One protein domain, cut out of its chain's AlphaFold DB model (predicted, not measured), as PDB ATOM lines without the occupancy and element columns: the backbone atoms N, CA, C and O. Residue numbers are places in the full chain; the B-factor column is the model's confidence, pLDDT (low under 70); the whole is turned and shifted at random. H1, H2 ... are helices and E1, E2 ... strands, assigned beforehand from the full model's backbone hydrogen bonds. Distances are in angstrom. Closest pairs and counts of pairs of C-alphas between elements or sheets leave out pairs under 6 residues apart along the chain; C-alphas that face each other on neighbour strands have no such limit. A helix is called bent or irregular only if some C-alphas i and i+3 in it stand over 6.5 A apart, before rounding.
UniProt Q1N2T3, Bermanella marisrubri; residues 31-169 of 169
ATOM      1  N   THR A  31      28.466  23.157 -79.352       98.44
ATOM      2  CA  THR A  31      28.694  23.996 -78.164       98.44
ATOM      3  C   THR A  31      29.062  25.394 -78.630       98.44
ATOM      4  O   THR A  31      29.937  25.518 -79.483       98.44
ATOM      5  N   VAL A  32      28.375  26.407 -78.105       98.44
ATOM      6  CA  VAL A  32      28.557  27.807 -78.505       98.44
ATOM      7  C   VAL A  32      28.949  28.670 -77.315       98.44
ATOM      8  O   VAL A  32      28.439  28.469 -76.208       98.44
ATOM      9  N   ASP A  33      29.835  29.633 -77.550       97.44
ATOM     10  CA  ASP A  33      30.133  30.688 -76.580       97.44
ATOM     11  C   ASP A  33      29.080  31.814 -76.618       97.44
ATOM     12  O   ASP A  33      28.119  31.787 -77.395       97.44
ATOM     13  N   ALA A  34      29.229  32.824 -75.757       97.62
ATOM     14  CA  ALA A  34      28.279  33.936 -75.689       97.62
ATOM     15  C   ALA A  34      28.227  34.795 -76.968       97.62
ATOM     16  O   ALA A  34      27.175  35.354 -77.285       97.62
ATOM     17  N   TYR A  35      29.329  34.901 -77.709       97.69
ATOM     18  CA  TYR A  35      29.382  35.669 -78.950       97.69
ATOM     19  C   TYR A  35      28.692  34.915 -80.093       97.69
ATOM     20  O   TYR A  35      27.867  35.484 -80.809       97.69
ATOM     21  N   GLU A  36      28.956  33.619 -80.227       98.50
ATOM     22  CA  GLU A  36      28.264  32.739 -81.172       98.50
ATOM     23  C   GLU A  36      26.763  32.648 -80.855       98.50
ATOM     24  O   GLU A  36      25.927  32.750 -81.759       98.50
ATOM     25  N   ALA A  37      26.400  32.549 -79.572       98.50
ATOM     26  CA  ALA A  37      25.011  32.614 -79.129       98.50
ATOM     27  C   ALA A  37      24.356  33.948 -79.525       98.50
ATOM     28  O   ALA A  37      23.237  33.950 -80.040       98.50
ATOM     29  N   LEU A  38      25.043  35.084 -79.365       97.75
ATOM     30  CA  LEU A  38      24.525  36.382 -79.803       97.75
ATOM     31  C   LEU A  38      24.277  36.421 -81.320       97.75
ATOM     32  O   LEU A  38      23.222  36.881 -81.755       97.75
ATOM     33  N   GLN A  39      25.177  35.871 -82.135       97.75
ATOM     34  CA  GLN A  39      24.957  35.791 -83.584       97.75
ATOM     35  C   GLN A  39      23.723  34.949 -83.941       97.75
ATOM     36  O   GLN A  39      22.960  35.298 -84.845       97.75
ATOM     37  N   LEU A  40      23.506  33.832 -83.240       97.69
ATOM     38  CA  LEU A  40      22.309  33.002 -83.400       97.69
ATOM     39  C   LEU A  40      21.049  33.761 -82.969       97.69
ATOM     40  O   LEU A  40      20.020  33.711 -83.650       97.69
ATOM     41  N   PHE A  41      21.135  34.519 -81.877       96.38
ATOM     42  CA  PHE A  41      20.059  35.375 -81.394       96.38
ATOM     43  C   PHE A  41      19.654  36.428 -82.433       96.38
ATOM     44  O   PHE A  41      18.461  36.575 -82.715       96.38
ATOM     45  N   GLU A  42      20.620  37.116 -83.040       94.06
ATOM     46  CA  GLU A  42      20.387  38.130 -84.075       94.06
ATOM     47  C   GLU A  42      19.798  37.533 -85.357       94.06
ATOM     48  O   GLU A  42      18.923  38.137 -85.979       94.06
ATOM     49  N   LYS A  43      20.205  36.310 -85.716       94.75
ATOM     50  CA  LYS A  43      19.619  35.553 -86.834       94.75
ATOM     51  C   LYS A  43      18.200  35.065 -86.548       94.75
ATOM     52  O   LYS A  43      17.490  34.697 -87.476       94.75
ATOM     53  N   GLY A  44      17.767  35.085 -85.288       93.69
ATOM     54  CA  GLY A  44      16.409  34.725 -84.900       93.69
ATOM     55  C   GLY A  44      16.252  33.323 -84.318       93.69
ATOM     56  O   GLY A  44      15.112  32.868 -84.216       93.69
ATOM     57  N   ALA A  45      17.336  32.648 -83.926       96.62
ATOM     58  CA  ALA A  45      17.271  31.328 -83.303       96.62
ATOM     59  C   ALA A  45      16.350  31.310 -82.072       96.62
ATOM     60  O   ALA A  45      16.161  32.328 -81.382       96.62
ATOM     61  N   THR A  46      15.765  30.145 -81.808       96.69
ATOM     62  CA  THR A  46      14.881  29.925 -80.665       96.69
ATOM     63  C   THR A  46      15.722  29.606 -79.441       96.69
ATOM     64  O   THR A  46      16.297  28.528 -79.332       96.69
ATOM     65  N   PHE A  47      15.783  30.546 -78.506       97.94
ATOM     66  CA  PHE A  47      16.422  30.318 -77.216       97.94
ATOM     67  C   PHE A  47      15.459  29.578 -76.296       97.94
ATOM     68  O   PHE A  47      14.303  29.983 -76.180       97.94
ATOM     69  N   ILE A  48      15.928  28.513 -75.656       98.50
ATOM     70  CA  ILE A  48      15.160  27.702 -74.716       98.50
ATOM     71  C   ILE A  48      15.810  27.819 -73.341       98.50
ATOM     72  O   ILE A  48      16.946  27.381 -73.133       98.50
ATOM     73  N   ASP A  49      15.072  28.419 -72.414       98.62
ATOM     74  CA  ASP A  49      15.452  28.503 -71.011       98.62
ATOM     75  C   ASP A  49      14.959  27.255 -70.286       98.62
ATOM     76  O   ASP A  49      13.750  27.026 -70.218       98.62
ATOM     77  N   VAL A  50      15.883  26.455 -69.749       98.75
ATOM     78  CA  VAL A  50      15.541  25.208 -69.043       98.75
ATOM     79  C   VAL A  50      15.625  25.314 -67.522       98.75
ATOM     80  O   VAL A  50      15.734  24.305 -66.814       98.75
ATOM     81  N   ARG A  51      15.633  26.548 -67.014       98.56
ATOM     82  CA  ARG A  51      15.603  26.856 -65.583       98.56
ATOM     83  C   ARG A  51      14.198  26.717 -65.006       98.56
ATOM     84  O   ARG A  51      13.249  26.476 -65.744       98.56
ATOM     85  N   ASP A  52      14.067  26.834 -63.689       98.12
ATOM     86  CA  ASP A  52      12.742  26.803 -63.063       98.12
ATOM     87  C   ASP A  52      11.974  28.126 -63.253       98.12
ATOM     88  O   ASP A  52      12.523  29.127 -63.726       98.12
ATOM     89  N   ASP A  53      10.685  28.126 -62.900       96.50
ATOM     90  CA  ASP A  53       9.802  29.297 -63.019       96.50
ATOM     91  C   ASP A  53      10.333  30.525 -62.285       96.50
ATOM     92  O   ASP A  53      10.203  31.652 -62.764       96.50
ATOM     93  N   TYR A  54      10.913  30.317 -61.103       95.38
ATOM     94  CA  TYR A  54      11.396  31.409 -60.275       95.38
ATOM     95  C   TYR A  54      12.583  32.084 -60.959       95.38
ATOM     96  O   TYR A  54      12.559  33.292 -61.186       95.38
ATOM     97  N   GLU A  55      13.572  31.299 -61.380       96.69
ATOM     98  CA  GLU A  55      14.747  31.776 -62.106       96.69
ATOM     99  C   GLU A  55      14.383  32.463 -63.430       96.69
ATOM    100  O   GLU A  55      14.952  33.510 -63.740       96.69
ATOM    101  N   TYR A  56      13.434  31.906 -64.193       96.69
ATOM    102  CA  TYR A  56      12.946  32.511 -65.437       96.69
ATOM    103  C   TYR A  56      12.229  33.845 -65.180       96.69
ATOM    104  O   TYR A  56      12.478  34.833 -65.876       96.69
ATOM    105  N   SER A  57      11.370  33.901 -64.155       94.19
ATOM    106  CA  SER A  57      10.577  35.092 -63.820       94.19
ATOM    107  C   SER A  57      11.407  36.276 -63.314       94.19
ATOM    108  O   SER A  57      11.014  37.421 -63.528       94.19
ATOM    109  N   LEU A  58      12.552  36.009 -62.672       93.81
ATOM    110  CA  LEU A  58      13.512  37.032 -62.237       93.81
ATOM    111  C   LEU A  58      14.312  37.639 -63.392       93.81
ATOM    112  O   LEU A  58      14.938  38.689 -63.241       93.81
ATOM    113  N   GLY A  59      14.347  36.940 -64.518       95.19
ATOM    114  CA  GLY A  59      14.890  37.442 -65.758       95.19
ATOM    115  C   GLY A  59      15.523  36.349 -66.598       95.19
ATOM    116  O   GLY A  59      16.059  35.366 -66.086       95.19
ATOM    117  N   HIS A  60      15.452  36.525 -67.908       97.12
ATOM    118  CA  HIS A  60      15.826  35.528 -68.904       97.12
ATOM    119  C   HIS A  60      16.298  36.207 -70.196       97.12
ATOM    120  O   HIS A  60      16.149  37.421 -70.376       97.12
ATOM    121  N   ILE A  61      16.901  35.432 -71.103       96.56
ATOM    122  CA  ILE A  61      17.291  35.935 -72.425       96.56
ATOM    123  C   ILE A  61      16.029  36.380 -73.155       96.56
ATOM    124  O   ILE A  61      15.043  35.647 -73.208       96.56
ATOM    125  N   ARG A  62      16.050  37.588 -73.724       93.38
ATOM    126  CA  ARG A  62      14.866  38.188 -74.342       93.38
ATOM    127  C   ARG A  62      14.205  37.232 -75.337       93.38
ATOM    128  O   ARG A  62      14.867  36.680 -76.210       93.38
ATOM    129  N   SER A  63      12.882  37.105 -75.264       91.38
ATOM    130  CA  SER A  63      12.088  36.259 -76.171       91.38
ATOM    131  C   SER A  63      12.394  34.757 -76.102       91.38
ATOM    132  O   SER A  63      11.939  34.029 -76.991       91.38
ATOM    133  N   ALA A  64      13.126  34.290 -75.084       95.50
ATOM    134  CA  ALA A  64      13.308  32.866 -74.845       95.50
ATOM    135  C   ALA A  64      11.957  32.159 -74.654       95.50
ATOM    136  O   ALA A  64      10.951  32.747 -74.254       95.50
ATOM    137  N   VAL A  65      11.940  30.878 -74.989       95.75
ATOM    138  CA  VAL A  65      10.861  29.954 -74.672       95.75
ATOM    139  C   VAL A  65      11.242  29.266 -73.370       95.75
ATOM    140  O   VAL A  65      12.314  28.669 -73.276       95.75
ATOM    141  N   HIS A  66      10.385  29.367 -72.359       97.00
ATOM    142  CA  HIS A  66      10.599  28.681 -71.090       97.00
ATOM    143  C   HIS A  66      10.112  27.238 -71.184       97.00
ATOM    144  O   HIS A  66       8.937  27.007 -71.458       97.00
ATOM    145  N   LEU A  67      11.022  26.292 -70.975       97.94
ATOM    146  CA  LEU A  67      10.732  24.866 -70.863       97.94
ATOM    147  C   LEU A  67      11.588  24.306 -69.731       97.94
ATOM    148  O   LEU A  67      12.704  23.839 -69.966       97.94
ATOM    149  N   ASP A  68      11.082  24.374 -68.502       98.25
ATOM    150  CA  ASP A  68      11.770  23.838 -67.331       98.25
ATOM    151  C   ASP A  68      12.080  22.355 -67.565       98.25
ATOM    152  O   ASP A  68      11.182  21.525 -67.768       98.25
ATOM    153  N   LEU A  69      13.372  22.011 -67.480       98.50
ATOM    154  CA  LEU A  69      13.858  20.644 -67.655       98.50
ATOM    155  C   LEU A  69      13.064  19.625 -66.828       98.50
ATOM    156  O   LEU A  69      12.865  18.492 -67.261       98.50
ATOM    157  N   LYS A  70      12.645  20.004 -65.619       97.06
ATOM    158  CA  LYS A  70      11.970  19.115 -64.673       97.06
ATOM    159  C   LYS A  70      10.469  19.008 -64.912       97.06
ATOM    160  O   LYS A  70       9.893  17.988 -64.536       97.06
ATOM    161  N   ARG A  71       9.832  20.046 -65.458       96.50
ATOM    162  CA  ARG A  71       8.368  20.139 -65.534       96.50
ATOM    163  C   ARG A  71       7.841  19.762 -66.908       96.50
ATOM    164  O   ARG A  71       6.987  18.886 -67.007       96.50
ATOM    165  N   ASP A  72       8.311  20.446 -67.941       96.19
ATOM    166  CA  ASP A  72       7.644  20.489 -69.245       96.19
ATOM    167  C   ASP A  72       8.609  20.439 -70.431       96.19
ATOM    168  O   ASP A  72       8.166  20.469 -71.572       96.19
ATOM    169  N   PHE A  73       9.913  20.244 -70.224       98.00
ATOM    170  CA  PHE A  73      10.845  20.092 -71.346       98.00
ATOM    171  C   PHE A  73      10.521  18.912 -72.281       98.00
ATOM    172  O   PHE A  73      10.786  18.979 -73.481       98.00
ATOM    173  N   ASN A  74       9.867  17.860 -71.776       97.12
ATOM    174  CA  ASN A  74       9.356  16.759 -72.604       97.12
ATOM    175  C   ASN A  74       8.294  17.205 -73.624       97.12
ATOM    176  O   ASN A  74       8.023  16.475 -74.576       97.12
ATOM    177  N   ASP A  75       7.711  18.393 -73.480       96.56
ATOM    178  CA  ASP A  75       6.798  18.968 -74.467       96.56
ATOM    179  C   ASP A  75       7.495  19.126 -75.820       96.56
ATOM    180  O   ASP A  75       6.890  18.857 -76.853       96.56
ATOM    181  N   LEU A  76       8.796  19.437 -75.820       96.12
ATOM    182  CA  LEU A  76       9.606  19.579 -77.029       96.12
ATOM    183  C   LEU A  76       9.660  18.291 -77.877       96.12
ATOM    184  O   LEU A  76       9.755  18.357 -79.107       96.12
ATOM    185  N   TYR A  77       9.586  17.120 -77.236       96.38
ATOM    186  CA  TYR A  77       9.493  15.824 -77.914       96.38
ATOM    187  C   TYR A  77       8.129  15.634 -78.586       96.38
ATOM    188  O   TYR A  77       8.055  15.198 -79.736       96.38
ATOM    189  N   LEU A  78       7.064  15.995 -77.866       94.50
ATOM    190  CA  LEU A  78       5.669  15.723 -78.223       94.50
ATOM    191  C   LEU A  78       5.139  16.599 -79.361       94.50
ATOM    192  O   LEU A  78       4.086  16.307 -79.922       94.50
ATOM    193  N   ILE A  79       5.843  17.675 -79.698       92.50
ATOM    194  CA  ILE A  79       5.469  18.541 -80.811       92.50
ATOM    195  C   ILE A  79       5.902  17.894 -82.130       92.50
ATOM    196  O   ILE A  79       7.064  17.975 -82.526       92.50
ATOM    197  N   GLU A  80       4.952  17.280 -82.830       88.88
ATOM    198  CA  GLU A  80       5.170  16.697 -84.163       88.88
ATOM    199  C   GLU A  80       5.115  17.737 -85.292       88.88
ATOM    200  O   GLU A  80       5.672  17.524 -86.364       88.88
ATOM    201  N   THR A  81       4.456  18.877 -85.063       89.31
ATOM    202  CA  THR A  81       4.254  19.929 -86.074       89.31
ATOM    203  C   THR A  81       5.472  20.825 -86.280       89.31
ATOM    204  O   THR A  81       5.459  21.676 -87.169       89.31
ATOM    205  N   LEU A  82       6.489  20.708 -85.427       92.94
ATOM    206  CA  LEU A  82       7.658  21.571 -85.454       92.94
ATOM    207  C   LEU A  82       8.759  20.934 -86.288       92.94
ATOM    208  O   LEU A  82       9.110  19.772 -86.097       92.94
ATOM    209  N   ASP A  83       9.312  21.730 -87.197       93.88
ATOM    210  CA  ASP A  83      10.476  21.341 -87.978       93.88
ATOM    211  C   ASP A  83      11.657  21.032 -87.041       93.88
ATOM    212  O   ASP A  83      11.930  21.772 -86.094       93.88
ATOM    213  N   ARG A  84      12.329  19.905 -87.280       95.12
ATOM    214  CA  ARG A  84      13.447  19.433 -86.458       95.12
ATOM    215  C   ARG A  84      14.765  20.143 -86.792       95.12
ATOM    216  O   ARG A  84      15.683  20.091 -85.976       95.12
ATOM    217  N   ASP A  85      14.845  20.853 -87.918       96.62
ATOM    218  CA  ASP A  85      16.024  21.637 -88.325       96.62
ATOM    219  C   ASP A  85      15.991  23.102 -87.832       96.62
ATOM    220  O   ASP A  85      16.878  23.909 -88.124       96.62
ATOM    221  N   ILE A  86      14.974  23.495 -87.049       95.38
ATOM    222  CA  ILE A  86      14.965  24.848 -86.482       95.38
ATOM    223  C   ILE A  86      16.205  25.071 -85.596       95.38
ATOM    224  O   ILE A  86      16.539  24.213 -84.775       95.38
ATOM    225  N   PRO A  87      16.867  26.237 -85.687       97.69
ATOM    226  CA  PRO A  87      18.003  26.538 -84.828       97.69
ATOM    227  C   PRO A  87      17.525  26.775 -83.391       97.69
ATOM    228  O   PRO A  87      16.851  27.778 -83.111       97.69
ATOM    229  N   ILE A  88      17.889  25.873 -82.475       98.38
ATOM    230  CA  ILE A  88      17.589  25.996 -81.042       98.38
ATOM    231  C   ILE A  88      18.857  26.232 -80.227       98.38
ATOM    232  O   ILE A  88      19.862  25.557 -80.415       98.38
ATOM    233  N   VAL A  89      18.800  27.175 -79.290       98.81
ATOM    234  CA  VAL A  89      19.891  27.471 -78.355       98.81
ATOM    235  C   VAL A  89      19.411  27.187 -76.942       98.81
ATOM    236  O   VAL A  89      18.535  27.880 -76.433       98.81
ATOM    237  N   ILE A  90      19.962  26.159 -76.307       98.88
ATOM    238  CA  ILE A  90      19.507  25.685 -74.998       98.88
ATOM    239  C   ILE A  90      20.477  26.172 -73.925       98.88
ATOM    240  O   ILE A  90      21.685  25.937 -74.023       98.88
ATOM    241  N   TYR A  91      19.956  26.823 -72.882       98.81
ATOM    242  CA  TYR A  91      20.778  27.409 -71.826       98.81
ATOM    243  C   TYR A  91      20.192  27.225 -70.422       98.81
ATOM    244  O   TYR A  91      19.003  26.987 -70.226       98.81
ATOM    245  N   CYS A  92      21.071  27.344 -69.428       98.50
ATOM    246  CA  CYS A  92      20.737  27.393 -68.004       98.50
ATOM    247  C   CYS A  92      21.477  28.586 -67.356       98.50
ATOM    248  O   CYS A  92      21.892  29.505 -68.047       98.50
ATOM    249  N   ASN A  93      21.673  28.607 -66.037       98.00
ATOM    250  CA  ASN A  93      22.344  29.685 -65.311       98.00
ATOM    251  C   ASN A  93      23.775  29.958 -65.777       98.00
ATOM    252  O   ASN A  93      24.143  31.108 -65.993       98.00
ATOM    253  N   SER A  94      24.596  28.912 -65.848       96.50
ATOM    254  CA  SER A  94      26.039  29.024 -66.055       96.50
ATOM    255  C   SER A  94      26.643  27.700 -66.513       96.50
ATOM    256  O   SER A  94      25.975  26.665 -66.472       96.50
ATOM    257  N   ALA A  95      27.944  27.722 -66.802       94.06
ATOM    258  CA  ALA A  95      28.756  26.551 -67.127       94.06
ATOM    259  C   ALA A  95      28.702  25.401 -66.100       94.06
ATOM    260  O   ALA A  95      29.006  24.259 -66.429       94.06
ATOM    261  N   GLN A  96      28.335  25.692 -64.850       92.62
ATOM    262  CA  GLN A  96      28.211  24.689 -63.785       92.62
ATOM    263  C   GLN A  96      26.813  24.055 -63.736       92.62
ATOM    264  O   GLN A  96      26.590  23.087 -63.009       92.62
ATOM    265  N   CYS A  97      25.845  24.596 -64.479       94.69
ATOM    266  CA  CYS A  97      24.503  24.052 -64.520       94.69
ATOM    267  C   CYS A  97      24.415  22.877 -65.498       94.69
ATOM    268  O   CYS A  97      24.458  23.054 -66.710       94.69
ATOM    269  N   TYR A  98      24.158  21.680 -64.973       95.31
ATOM    270  CA  TYR A  98      23.991  20.474 -65.790       95.31
ATOM    271  C   TYR A  98      22.715  20.474 -66.659       95.31
ATOM    272  O   TYR A  98      22.620  19.695 -67.607       95.31
ATOM    273  N   ARG A  99      21.707  21.302 -66.332       98.06
ATOM    274  CA  ARG A  99      20.365  21.225 -66.940       98.06
ATOM    275  C   ARG A  99      20.398  21.450 -68.453       98.06
ATOM    276  O   ARG A  99      19.776  20.687 -69.184       98.06
ATOM    277  N   SER A 100      21.154  22.439 -68.931       98.25
ATOM    278  CA  SER A 100      21.271  22.712 -70.370       98.25
ATOM    279  C   SER A 100      21.975  21.586 -71.122       98.25
ATOM    280  O   SER A 100      21.560  21.266 -72.231       98.25
ATOM    281  N   ALA A 101      22.963  20.920 -70.520       98.25
ATOM    282  CA  ALA A 101      23.605  19.756 -71.128       98.25
ATOM    283  C   ALA A 101      22.628  18.576 -71.287       98.25
ATOM    284  O   ALA A 101      22.549  17.977 -72.358       98.25
ATOM    285  N   VAL A 102      21.837  18.279 -70.247       98.38
ATOM    286  CA  VAL A 102      20.811  17.219 -70.297       98.38
ATOM    287  C   VAL A 102      19.726  17.550 -71.318       98.38
ATOM    288  O   VAL A 102      19.384  16.708 -72.142       98.38
ATOM    289  N   ALA A 103      19.216  18.780 -71.303       98.75
ATOM    290  CA  ALA A 103      18.224  19.251 -72.261       98.75
ATOM    291  C   ALA A 103      18.729  19.163 -73.712       98.75
ATOM    292  O   ALA A 103      18.016  18.682 -74.590       98.75
ATOM    293  N   THR A 104      19.979  19.560 -73.952       98.81
ATOM    294  CA  THR A 104      20.625  19.455 -75.268       98.81
ATOM    295  C   THR A 104      20.726  17.998 -75.711       98.81
ATOM    296  O   THR A 104      20.340  17.671 -76.830       98.81
ATOM    297  N   PHE A 105      21.186  17.108 -74.828       98.69
ATOM    298  CA  PHE A 105      21.263  15.679 -75.122       98.69
ATOM    299  C   PHE A 105      19.891  15.107 -75.496       98.69
ATOM    300  O   PHE A 105      19.774  14.368 -76.471       98.69
ATOM    301  N   LEU A 106      18.844  15.459 -74.748       98.69
ATOM    302  CA  LEU A 106      17.482  15.022 -75.041       98.69
ATOM    303  C   LEU A 106      17.002  15.539 -76.400       98.69
ATOM    304  O   LEU A 106      16.544  14.738 -77.208       98.69
ATOM    305  N   ALA A 107      17.171  16.833 -76.689       98.62
ATOM    306  CA  ALA A 107      16.760  17.422 -77.963       98.62
ATOM    307  C   ALA A 107      17.427  16.731 -79.166       98.62
ATOM    308  O   ALA A 107      16.737  16.352 -80.111       98.62
ATOM    309  N   VAL A 108      18.737  16.475 -79.095       98.62
ATOM    310  CA  VAL A 108      19.462  15.718 -80.132       98.62
ATOM    311  C   VAL A 108      18.876  14.312 -80.301       98.62
ATOM    312  O   VAL A 108      18.575  13.891 -81.414       98.62
ATOM    313  N   ASN A 109      18.650  13.579 -79.205       98.31
ATOM    314  CA  ASN A 109      18.090  12.219 -79.273       98.31
ATOM    315  C   ASN A 109      16.614  12.179 -79.700       98.31
ATOM    316  O   ASN A 109      16.120  11.133 -80.117       98.31
ATOM    317  N   TRP A 110      15.909  13.303 -79.611       97.88
ATOM    318  CA  TRP A 110      14.561  13.483 -80.146       97.88
ATOM    319  C   TRP A 110      14.547  13.903 -81.617       97.88
ATOM    320  O   TRP A 110      13.473  14.108 -82.182       97.88
ATOM    321  N   GLY A 111      15.723  13.979 -82.242       97.75
ATOM    322  CA  GLY A 111      15.881  14.188 -83.671       97.75
ATOM    323  C   GLY A 111      15.977  15.647 -84.090       97.75
ATOM    324  O   GLY A 111      15.880  15.896 -85.281       97.75
ATOM    325  N   TYR A 112      16.154  16.600 -83.166       98.25
ATOM    326  CA  TYR A 112      16.504  17.966 -83.562       98.25
ATOM    327  C   TYR A 112      17.921  17.992 -84.145       98.25
ATOM    328  O   TYR A 112      18.852  17.459 -83.540       98.25
ATOM    329  N   GLU A 113      18.075  18.620 -85.307       97.50
ATOM    330  CA  GLU A 113      19.303  18.557 -86.112       97.50
ATOM    331  C   GLU A 113      20.191  19.797 -85.922       97.50
ATOM    332  O   GLU A 113      21.413  19.717 -86.036       97.50
ATOM    333  N   ASN A 114      19.589  20.931 -85.549       98.19
ATOM    334  CA  ASN A 114      20.263  22.221 -85.408       98.19
ATOM    335  C   ASN A 114      20.270  22.699 -83.945       98.19
ATOM    336  O   ASN A 114      19.638  23.690 -83.562       98.19
ATOM    337  N   VAL A 115      20.942  21.916 -83.096       98.75
ATOM    338  CA  VAL A 115      20.973  22.112 -81.641       98.75
ATOM    339  C   VAL A 115      22.266  22.799 -81.213       98.75
ATOM    340  O   VAL A 115      23.365  22.287 -81.436       98.75
ATOM    341  N   HIS A 116      22.130  23.924 -80.516       98.88
ATOM    342  CA  HIS A 116      23.238  24.667 -79.930       98.88
ATOM    343  C   HIS A 116      23.190  24.604 -78.399       98.88
ATOM    344  O   HIS A 116      22.225  25.031 -77.758       98.88
ATOM    345  N   TYR A 117      24.263  24.095 -77.801       98.81
ATOM    346  CA  TYR A 117      24.465  24.049 -76.358       98.81
ATOM    347  C   TYR A 117      25.160  25.331 -75.896       98.81
ATOM    348  O   TYR A 117      26.374  25.477 -76.049       98.81
ATOM    349  N   PHE A 118      24.398  26.260 -75.312       98.69
ATOM    350  CA  PHE A 118      24.959  27.479 -74.732       98.69
ATOM    351  C   PHE A 118      25.308  27.247 -73.259       98.69
ATOM    352  O   PHE A 118      24.517  27.487 -72.339       98.69
ATOM    353  N   ARG A 119      26.520  26.725 -73.054       96.06
ATOM    354  CA  ARG A 119      27.053  26.319 -71.749       96.06
ATOM    355  C   ARG A 119      27.213  27.491 -70.787       96.06
ATOM    356  O   ARG A 119      26.870  27.360 -69.615       96.06
ATOM    357  N   ASP A 120      27.713  28.625 -71.269       96.81
ATOM    358  CA  ASP A 120      28.059  29.767 -70.413       96.81
ATOM    359  C   ASP A 120      26.840  30.388 -69.722       96.81
ATOM    360  O   ASP A 120      26.977  30.978 -68.646       96.81
ATOM    361  N   GLY A 121      25.655  30.196 -70.302       97.94
ATOM    362  CA  GLY A 121      24.374  30.417 -69.653       97.94
ATOM    363  C   GLY A 121      23.987  31.879 -69.430       97.94
ATOM    364  O   GLY A 121      24.651  32.830 -69.849       97.94
ATOM    365  N   TYR A 122      22.861  32.041 -68.740       98.44
ATOM    366  CA  TYR A 122      22.201  33.314 -68.485       98.44
ATOM    367  C   TYR A 122      23.087  34.326 -67.757       98.44
ATOM    368  O   TYR A 122      23.075  35.502 -68.106       98.44
ATOM    369  N   PHE A 123      23.875  33.905 -66.766       97.75
ATOM    370  CA  PHE A 123      24.702  34.847 -66.012       97.75
ATOM    371  C   PHE A 123      25.824  35.444 -66.858       97.75
ATOM    372  O   PHE A 123      26.137  36.618 -66.692       97.75
ATOM    373  N   THR A 124      26.381  34.677 -67.797       98.25
ATOM    374  CA  THR A 124      27.358  35.207 -68.756       98.25
ATOM    375  C   THR A 124      26.689  36.167 -69.732       98.25
ATOM    376  O   THR A 124      27.200  37.257 -69.960       98.25
ATOM    377  N   TRP A 125      25.512  35.804 -70.248       98.38
ATOM    378  CA  TRP A 125      24.711  36.678 -71.111       98.38
ATOM    379  C   TRP A 125      24.392  38.020 -70.440       98.38
ATOM    380  O   TRP A 125      24.590  39.081 -71.030       98.38
ATOM    381  N   LEU A 126      23.955  37.973 -69.181       96.69
ATOM    382  CA  LEU A 126      23.651  39.150 -68.374       96.69
ATOM    383  C   LEU A 126      24.901  39.994 -68.097       96.69
ATOM    384  O   LEU A 126      24.845  41.211 -68.214       96.69
ATOM    385  N   ALA A 127      26.031  39.366 -67.757       97.69
ATOM    386  CA  ALA A 127      27.285  40.069 -67.474       97.69
ATOM    387  C   ALA A 127      27.869  40.804 -68.694       97.69
ATOM    388  O   ALA A 127      28.686  41.706 -68.531       97.69
ATOM    389  N   LEU A 128      27.464  40.406 -69.900       97.69
ATOM    390  CA  LEU A 128      27.828  41.045 -71.162       97.69
ATOM    391  C   LEU A 128      26.817  42.122 -71.601       97.69
ATOM    392  O   LEU A 128      26.903  42.596 -72.732       97.69
ATOM    393  N   ASP A 129      25.857  42.484 -70.739       96.19
ATOM    394  CA  ASP A 129      24.785  43.452 -71.017       96.19
ATOM    395  C   ASP A 129      23.976  43.120 -72.292       96.19
ATOM    396  O   ASP A 129      23.482  44.000 -73.004       96.19
ATOM    397  N   LEU A 130      23.830  41.825 -72.599       95.56
ATOM    398  CA  LEU A 130      23.086  41.357 -73.767       95.56
ATOM    399  C   LEU A 130      21.563  41.400 -73.528       95.56
ATOM    400  O   LEU A 130      21.106  41.480 -72.385       95.56
ATOM    401  N   PRO A 131      20.725  41.340 -74.585       94.00
ATOM    402  CA  PRO A 131      19.280  41.526 -74.452       94.00
ATOM    403  C   PRO A 131      18.605  40.545 -73.481       94.00
ATOM    404  O   PRO A 131      18.528  39.342 -73.740       94.00
ATOM    405  N   VAL A 132      18.035  41.074 -72.401       94.00
ATOM    406  CA  VAL A 132      17.252  40.325 -71.404       94.00
ATOM    407  C   VAL A 132      15.833  40.880 -71.266       94.00
ATOM    408  O   VAL A 132      15.534  41.990 -71.728       94.00
ATOM    409  N   THR A 133      14.976  40.092 -70.622       92.44
ATOM    410  CA  THR A 133      13.740  40.528 -69.963       92.44
ATOM    411  C   THR A 133      13.940  40.328 -68.457       92.44
ATOM    412  O   THR A 133      14.379  39.252 -68.070       92.44
ATOM    413  N   LEU A 134      13.671  41.336 -67.616       85.50
ATOM    414  CA  LEU A 134      13.916  41.277 -66.157       85.50
ATOM    415  C   LEU A 134      12.661  41.010 -65.315       85.50
ATOM    416  O   LEU A 134      12.764  40.652 -64.148       85.50
ATOM    417  N   ASP A 135      11.478  41.188 -65.894       77.00
ATOM    418  CA  ASP A 135      10.218  40.789 -65.283       77.00
ATOM    419  C   ASP A 135       9.217  40.402 -66.385       77.00
ATOM    420  O   ASP A 135       9.306  40.881 -67.518       77.00
ATOM    421  N   LEU A 136       8.241  39.553 -66.053       66.94
ATOM    422  CA  LEU A 136       7.221  39.096 -67.011       66.94
ATOM    423  C   LEU A 136       6.348  40.244 -67.556       66.94
ATOM    424  O   LEU A 136       5.725  40.121 -68.610       66.94
ATOM    425  N   SER A 137       6.294  41.388 -66.864       65.44
ATOM    426  CA  SER A 137       5.582  42.567 -67.359       65.44
ATOM    427  C   SER A 137       6.303  43.209 -68.542       65.44
ATOM    428  O   SER A 137       5.681  43.925 -69.309       65.44
ATOM    429  N   GLN A 138       7.578  42.919 -68.771       60.50
ATOM    430  CA  GLN A 138       8.303  43.427 -69.932       60.50
ATOM    431  C   GLN A 138       8.234  42.484 -71.134       60.50
ATOM    432  O   GLN A 138       8.601  42.901 -72.232       60.50
ATOM    433  N   ASP A 139       7.698  41.268 -70.984       65.94
ATOM    434  CA  ASP A 139       7.624  40.294 -72.079       65.94
ATOM    435  C   ASP A 139       6.821  40.825 -73.266       65.94
ATOM    436  O   ASP A 139       7.265  40.739 -74.409       65.94
ATOM    437  N   HIS A 140       5.674  41.463 -73.017       60.41
ATOM    438  CA  HIS A 140       4.839  42.003 -74.093       60.41
ATOM    439  C   HIS A 140       5.501  43.181 -74.832       60.41
ATOM    440  O   HIS A 140       5.346  43.311 -76.048       60.41
ATOM    441  N   VAL A 141       6.287  44.007 -74.132       60.12
ATOM    442  CA  VAL A 141       7.035  45.130 -74.728       60.12
ATOM    443  C   VAL A 141       8.256  44.623 -75.495       60.12
ATOM    444  O   VAL A 141       8.493  45.037 -76.631       60.12
ATOM    445  N   ALA A 142       8.997  43.677 -74.919       59.97
ATOM    446  CA  ALA A 142      10.142  43.042 -75.553       59.97
ATOM    447  C   ALA A 142       9.737  42.280 -76.826       59.97
ATOM    448  O   ALA A 142      10.446  42.333 -77.833       59.97
ATOM    449  N   MET A 143       8.560  41.645 -76.814       58.78
ATOM    450  CA  MET A 143       7.956  41.029 -77.995       58.78
ATOM    451  C   MET A 143       7.609  42.061 -79.074       58.78
ATOM    452  O   MET A 143       7.827  41.796 -80.252       58.78
ATOM    453  N   ALA A 144       7.112  43.246 -78.722       57.12
ATOM    454  CA  ALA A 144       6.796  44.271 -79.719       57.12
ATOM    455  C   ALA A 144       8.046  44.876 -80.395       57.12
ATOM    456  O   ALA A 144       7.941  45.432 -81.486       57.12
ATOM    457  N   GLN A 145       9.216  44.785 -79.756       56.31
ATOM    458  CA  GLN A 145      10.441  45.472 -80.182       56.31
ATOM    459  C   GLN A 145      11.487  44.558 -80.836       56.31
ATOM    460  O   GLN A 145      12.334  45.043 -81.583       56.31
ATOM    461  N   ALA A 146      11.465  43.249 -80.570       59.03
ATOM    462  CA  ALA A 146      12.374  42.307 -81.216       59.03
ATOM    463  C   ALA A 146      11.897  41.977 -82.644       59.03
ATOM    464  O   ALA A 146      10.696  41.777 -82.846       59.03
ATOM    465  N   PRO A 147      12.804  41.830 -83.631       55.56
ATOM    466  CA  PRO A 147      12.457  41.205 -84.901       55.56
ATOM    467  C   PRO A 147      11.850  39.830 -84.611       55.56
ATOM    468  O   PRO A 147      12.508  38.937 -84.066       55.56
ATOM    469  N   GLN A 148      10.561  39.682 -84.901       66.00
ATOM    470  CA  GLN A 148       9.835  38.444 -84.663       66.00
ATOM    471  C   GLN A 148      10.320  37.409 -85.677       66.00
ATOM    472  O   GLN A 148       9.917  37.429 -86.839       66.00
ATOM    473  N   SER A 149      11.218  36.513 -85.262       85.06
ATOM    474  CA  SER A 149      11.664  35.427 -86.132       85.06
ATOM    475  C   SER A 149      10.531  34.423 -86.320       85.06
ATOM    476  O   SER A 149       9.763  34.141 -85.394       85.06
ATOM    477  N   HIS A 150      10.409  33.884 -87.528       89.56
ATOM    478  CA  HIS A 150       9.394  32.876 -87.811       89.56
ATOM    479  C   HIS A 150       9.641  31.596 -86.992       89.56
ATOM    480  O   HIS A 150       8.686  31.043 -86.468       89.56
ATOM    481  N   TRP A 151      10.899  31.194 -86.757       91.88
ATOM    482  CA  TRP A 151      11.235  30.040 -85.905       91.88
ATOM    483  C   TRP A 151      10.719  30.173 -84.465       91.88
ATOM    484  O   TRP A 151      10.129  29.231 -83.933       91.88
ATOM    485  N   ARG A 152      10.881  31.351 -83.840       89.06
ATOM    486  CA  ARG A 152      10.363  31.608 -82.483       89.06
ATOM    487  C   ARG A 152       8.842  31.547 -82.454       89.06
ATOM    488  O   ARG A 152       8.266  31.017 -81.505       89.06
ATOM    489  N   GLN A 153       8.194  32.090 -83.484       89.44
ATOM    490  CA  GLN A 153       6.740  32.045 -83.611       89.44
ATOM    491  C   GLN A 153       6.243  30.608 -83.783       89.44
ATOM    492  O   GLN A 153       5.338  30.212 -83.053       89.44
ATOM    493  N   SER A 154       6.872  29.818 -84.656       91.62
ATOM    494  CA  SER A 154       6.528  28.409 -84.865       91.62
ATOM    495  C   SER A 154       6.644  27.597 -83.575       91.62
ATOM    496  O   SER A 154       5.702  26.891 -83.228       91.62
ATOM    497  N   MET A 155       7.737  27.749 -82.812       94.38
ATOM    498  CA  MET A 155       7.898  27.074 -81.514       94.38
ATOM    499  C   MET A 155       6.771  27.445 -80.538       94.38
ATOM    500  O   MET A 155       6.139  26.570 -79.949       94.38
ATOM    501  N   LYS A 156       6.485  28.745 -80.381       91.06
ATOM    502  CA  LYS A 156       5.441  29.225 -79.461       91.06
ATOM    503  C   LYS A 156       4.049  28.734 -79.853       91.06
ATOM    504  O   LYS A 156       3.281  28.328 -78.986       91.06
ATOM    505  N   GLN A 157       3.723  28.769 -81.142       92.75
ATOM    506  CA  GLN A 157       2.439  28.292 -81.655       92.75
ATOM    507  C   GLN A 157       2.276  26.789 -81.433       92.75
ATOM    508  O   GLN A 157       1.221  26.354 -80.979       92.75
ATOM    509  N   ALA A 158       3.327  26.015 -81.692       94.38
ATOM    510  CA  ALA A 158       3.284  24.573 -81.530       94.38
ATOM    511  C   ALA A 158       3.135  24.153 -80.054       94.38
ATOM    512  O   ALA A 158       2.324  23.283 -79.740       94.38
ATOM    513  N   LEU A 159       3.828  24.834 -79.132       94.19
ATOM    514  CA  LEU A 159       3.632  24.652 -77.688       94.19
ATOM    515  C   LEU A 159       2.212  25.016 -77.244       94.19
ATOM    516  O   LEU A 159       1.568  24.246 -76.535       94.19
ATOM    517  N   ALA A 160       1.697  26.163 -77.698       92.94
ATOM    518  CA  ALA A 160       0.341  26.591 -77.369       92.94
ATOM    519  C   ALA A 160      -0.706  25.577 -77.855       92.94
ATOM    520  O   ALA A 160      -1.639  25.253 -77.121       92.94
ATOM    521  N   GLN A 161      -0.533  25.037 -79.064       93.62
ATOM    522  CA  GLN A 161      -1.398  23.987 -79.594       93.62
ATOM    523  C   GLN A 161      -1.355  22.725 -78.725       93.62
ATOM    524  O   GLN A 161      -2.408  22.239 -78.313       93.62
ATOM    525  N   LEU A 162      -0.160  22.234 -78.385       94.56
ATOM    526  CA  LEU A 162       0.007  21.058 -77.529       94.56
ATOM    527  C   LEU A 162      -0.680  21.235 -76.164       94.56
ATOM    528  O   LEU A 162      -1.330  20.316 -75.662       94.56
ATOM    529  N   HIS A 163      -0.556  22.416 -75.554       92.31
ATOM    530  CA  HIS A 163      -1.191  22.718 -74.269       92.31
ATOM    531  C   HIS A 163      -2.716  22.769 -74.369       92.31
ATOM    532  O   HIS A 163      -3.390  22.224 -73.494       92.31
ATOM    533  N   MET A 164      -3.266  23.343 -75.444       91.94
ATOM    534  CA  MET A 164      -4.712  23.310 -75.696       91.94
ATOM    535  C   MET A 164      -5.223  21.875 -75.859       91.94
ATOM    536  O   MET A 164      -6.228  21.506 -75.256       91.94
ATOM    537  N   GLU A 165      -4.518  21.035 -76.617       91.31
ATOM    538  CA  GLU A 165      -4.913  19.639 -76.839       91.31
ATOM    539  C   GLU A 165      -4.930  18.810 -75.546       91.31
ATOM    540  O   GLU A 165      -5.776  17.929 -75.397       91.31
ATOM    541  N   ARG A 166      -4.042  19.101 -74.585       90.50
ATOM    542  CA  ARG A 166      -4.051  18.453 -73.260       90.50
ATOM    543  C   ARG A 166      -5.247  18.848 -72.407       90.50
ATOM    544  O   ARG A 166      -5.728  18.013 -71.657       90.50
ATOM    545  N   GLN A 167      -5.713  20.093 -72.500       88.38
ATOM    546  CA  GLN A 167      -6.858  20.574 -71.717       88.38
ATOM    547  C   GLN A 167      -8.196  19.993 -72.192       88.38
ATOM    548  O   GLN A 167      -9.174  20.020 -71.450       88.38
ATOM    549  N   LEU A 168      -8.245  19.494 -73.429       85.06
ATOM    550  CA  LEU A 168      -9.436  18.895 -74.036       85.06
ATOM    551  C   LEU A 168      -9.570  17.385 -73.772       85.06
ATOM    552  O   LEU A 168     -10.565  16.793 -74.194       85.06
ATOM    553  N   ARG A 169      -8.582  16.762 -73.121       77.50
ATOM    554  CA  ARG A 169      -8.569  15.337 -72.755       77.50
ATOM    555  C   ARG A 169      -8.859  15.161 -71.271       77.50
ATOM    556  O   ARG A 169      -9.544  14.166 -70.950       77.50
TER     557      ARG A 169
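This is residues 31 to 169 of the 169 residues of a protein of Bermanella marisrubri (UniProt Q1N2T3). A small sheet of three parallel strands, E1, E2 and E3, lies between two helices, H4 over one face and H1 over the other, while the long helix H7 starts beside edge strand E1 and runs outward as an arm, where residues 164 to 169 stick out. H6 lies off to one side of this body, touching no helix. The printed part has 139 residues with seven named helices and three named strands, in the order H1 E1 H2 H3 E2 H4 E3 H5 H6 H7; the sheet's order is E1 E2 E3, and the class is mostly helix. It is compact, with a radius of gyration of the C-alphas of 14.0 A and spans of 43 by 32 by 28 A.

E1, residues 46 to 49, and E2, residues 88 to 91, are parallel neighbours at 23 degrees; N 48 and O 89 are 2.8 A apart, within hydrogen-bond range. E3, residues 115 to 118, is parallel to E2 at 27 degrees, with N 116 and O 88 at 2.8 A. H4, residues 98 to 109, is on the sheet at a height of 8.6 A, over E2 and E3 and along the strands, at 4 degrees to E2 on the local plane; its closest C-alphas to E2 are those of Ser 100 and Tyr 91, 4.9 A apart. H1, residues 34 to 43, is on the opposite face at a height of 9.7 A, over E2 and only just over E3, where 3 of its 10 C-alphas fall; it runs slantwise to the strands, at 36 degrees to E2 on the local plane. E2, H4, E3 form a strand-helix-strand unit, two parallel strands with a helix between, with a right-handed crossover; E1, E2 with H2, residues 53 to 57, and H3, residues 75 to 78, between them form another, also right-handed. H5, residues 121 to 127, only grazes the sheet with residues 121 to 125 and is close to but not clearly touching H1, the closest C-alphas being those of Trp 125 and Ala 34, 6.4 A apart. H7, residues 150 to 167, only grazes the sheet with residues 150 to 156, and touches H3 with residues 159 to 162 alone, the closest C-alphas being those of Leu 159 and Asp 75, 7.3 A apart. H6, residues 136 to 145, is not on the sheet; it is close to but not clearly touching H2, with the C-alphas of Leu 136 and Ser 57 the closest, 6.1 A apart. Every O i to N i+4 pair is within hydrogen-bond range in H1, H2, H4, H5 and H7, against 4 of 6 in H6; H3 is too short for such a pair.

E1, E2 and E3 measure 9.8, 9.9 and 9.6 A from first to last C-alpha. H1 begins at C-alpha 34 (28.279, 33.936, -75.689) and is 14.2 A long; H4 is 16.9 A, H6 15.0 A and H5 10.3 A, while H2 and H3 are 5.9 and 5.1 A. H6 is irregular, but only just: C-alphas 137 and 140 are 6.8 A apart. H7, 26.0 A long, ends at C-alpha 167 (-6.858, 20.574, -71.717).

The two C-alphas farthest apart, those of Leu 128 and Arg 169, the chain's last residue, are 44.6 A apart. The printed part has no cut. The link from H2 to H3, residues 58 to 74, is long. The mean pLDDT of the printed part is 92.2; residues 136 to 148 are under 70.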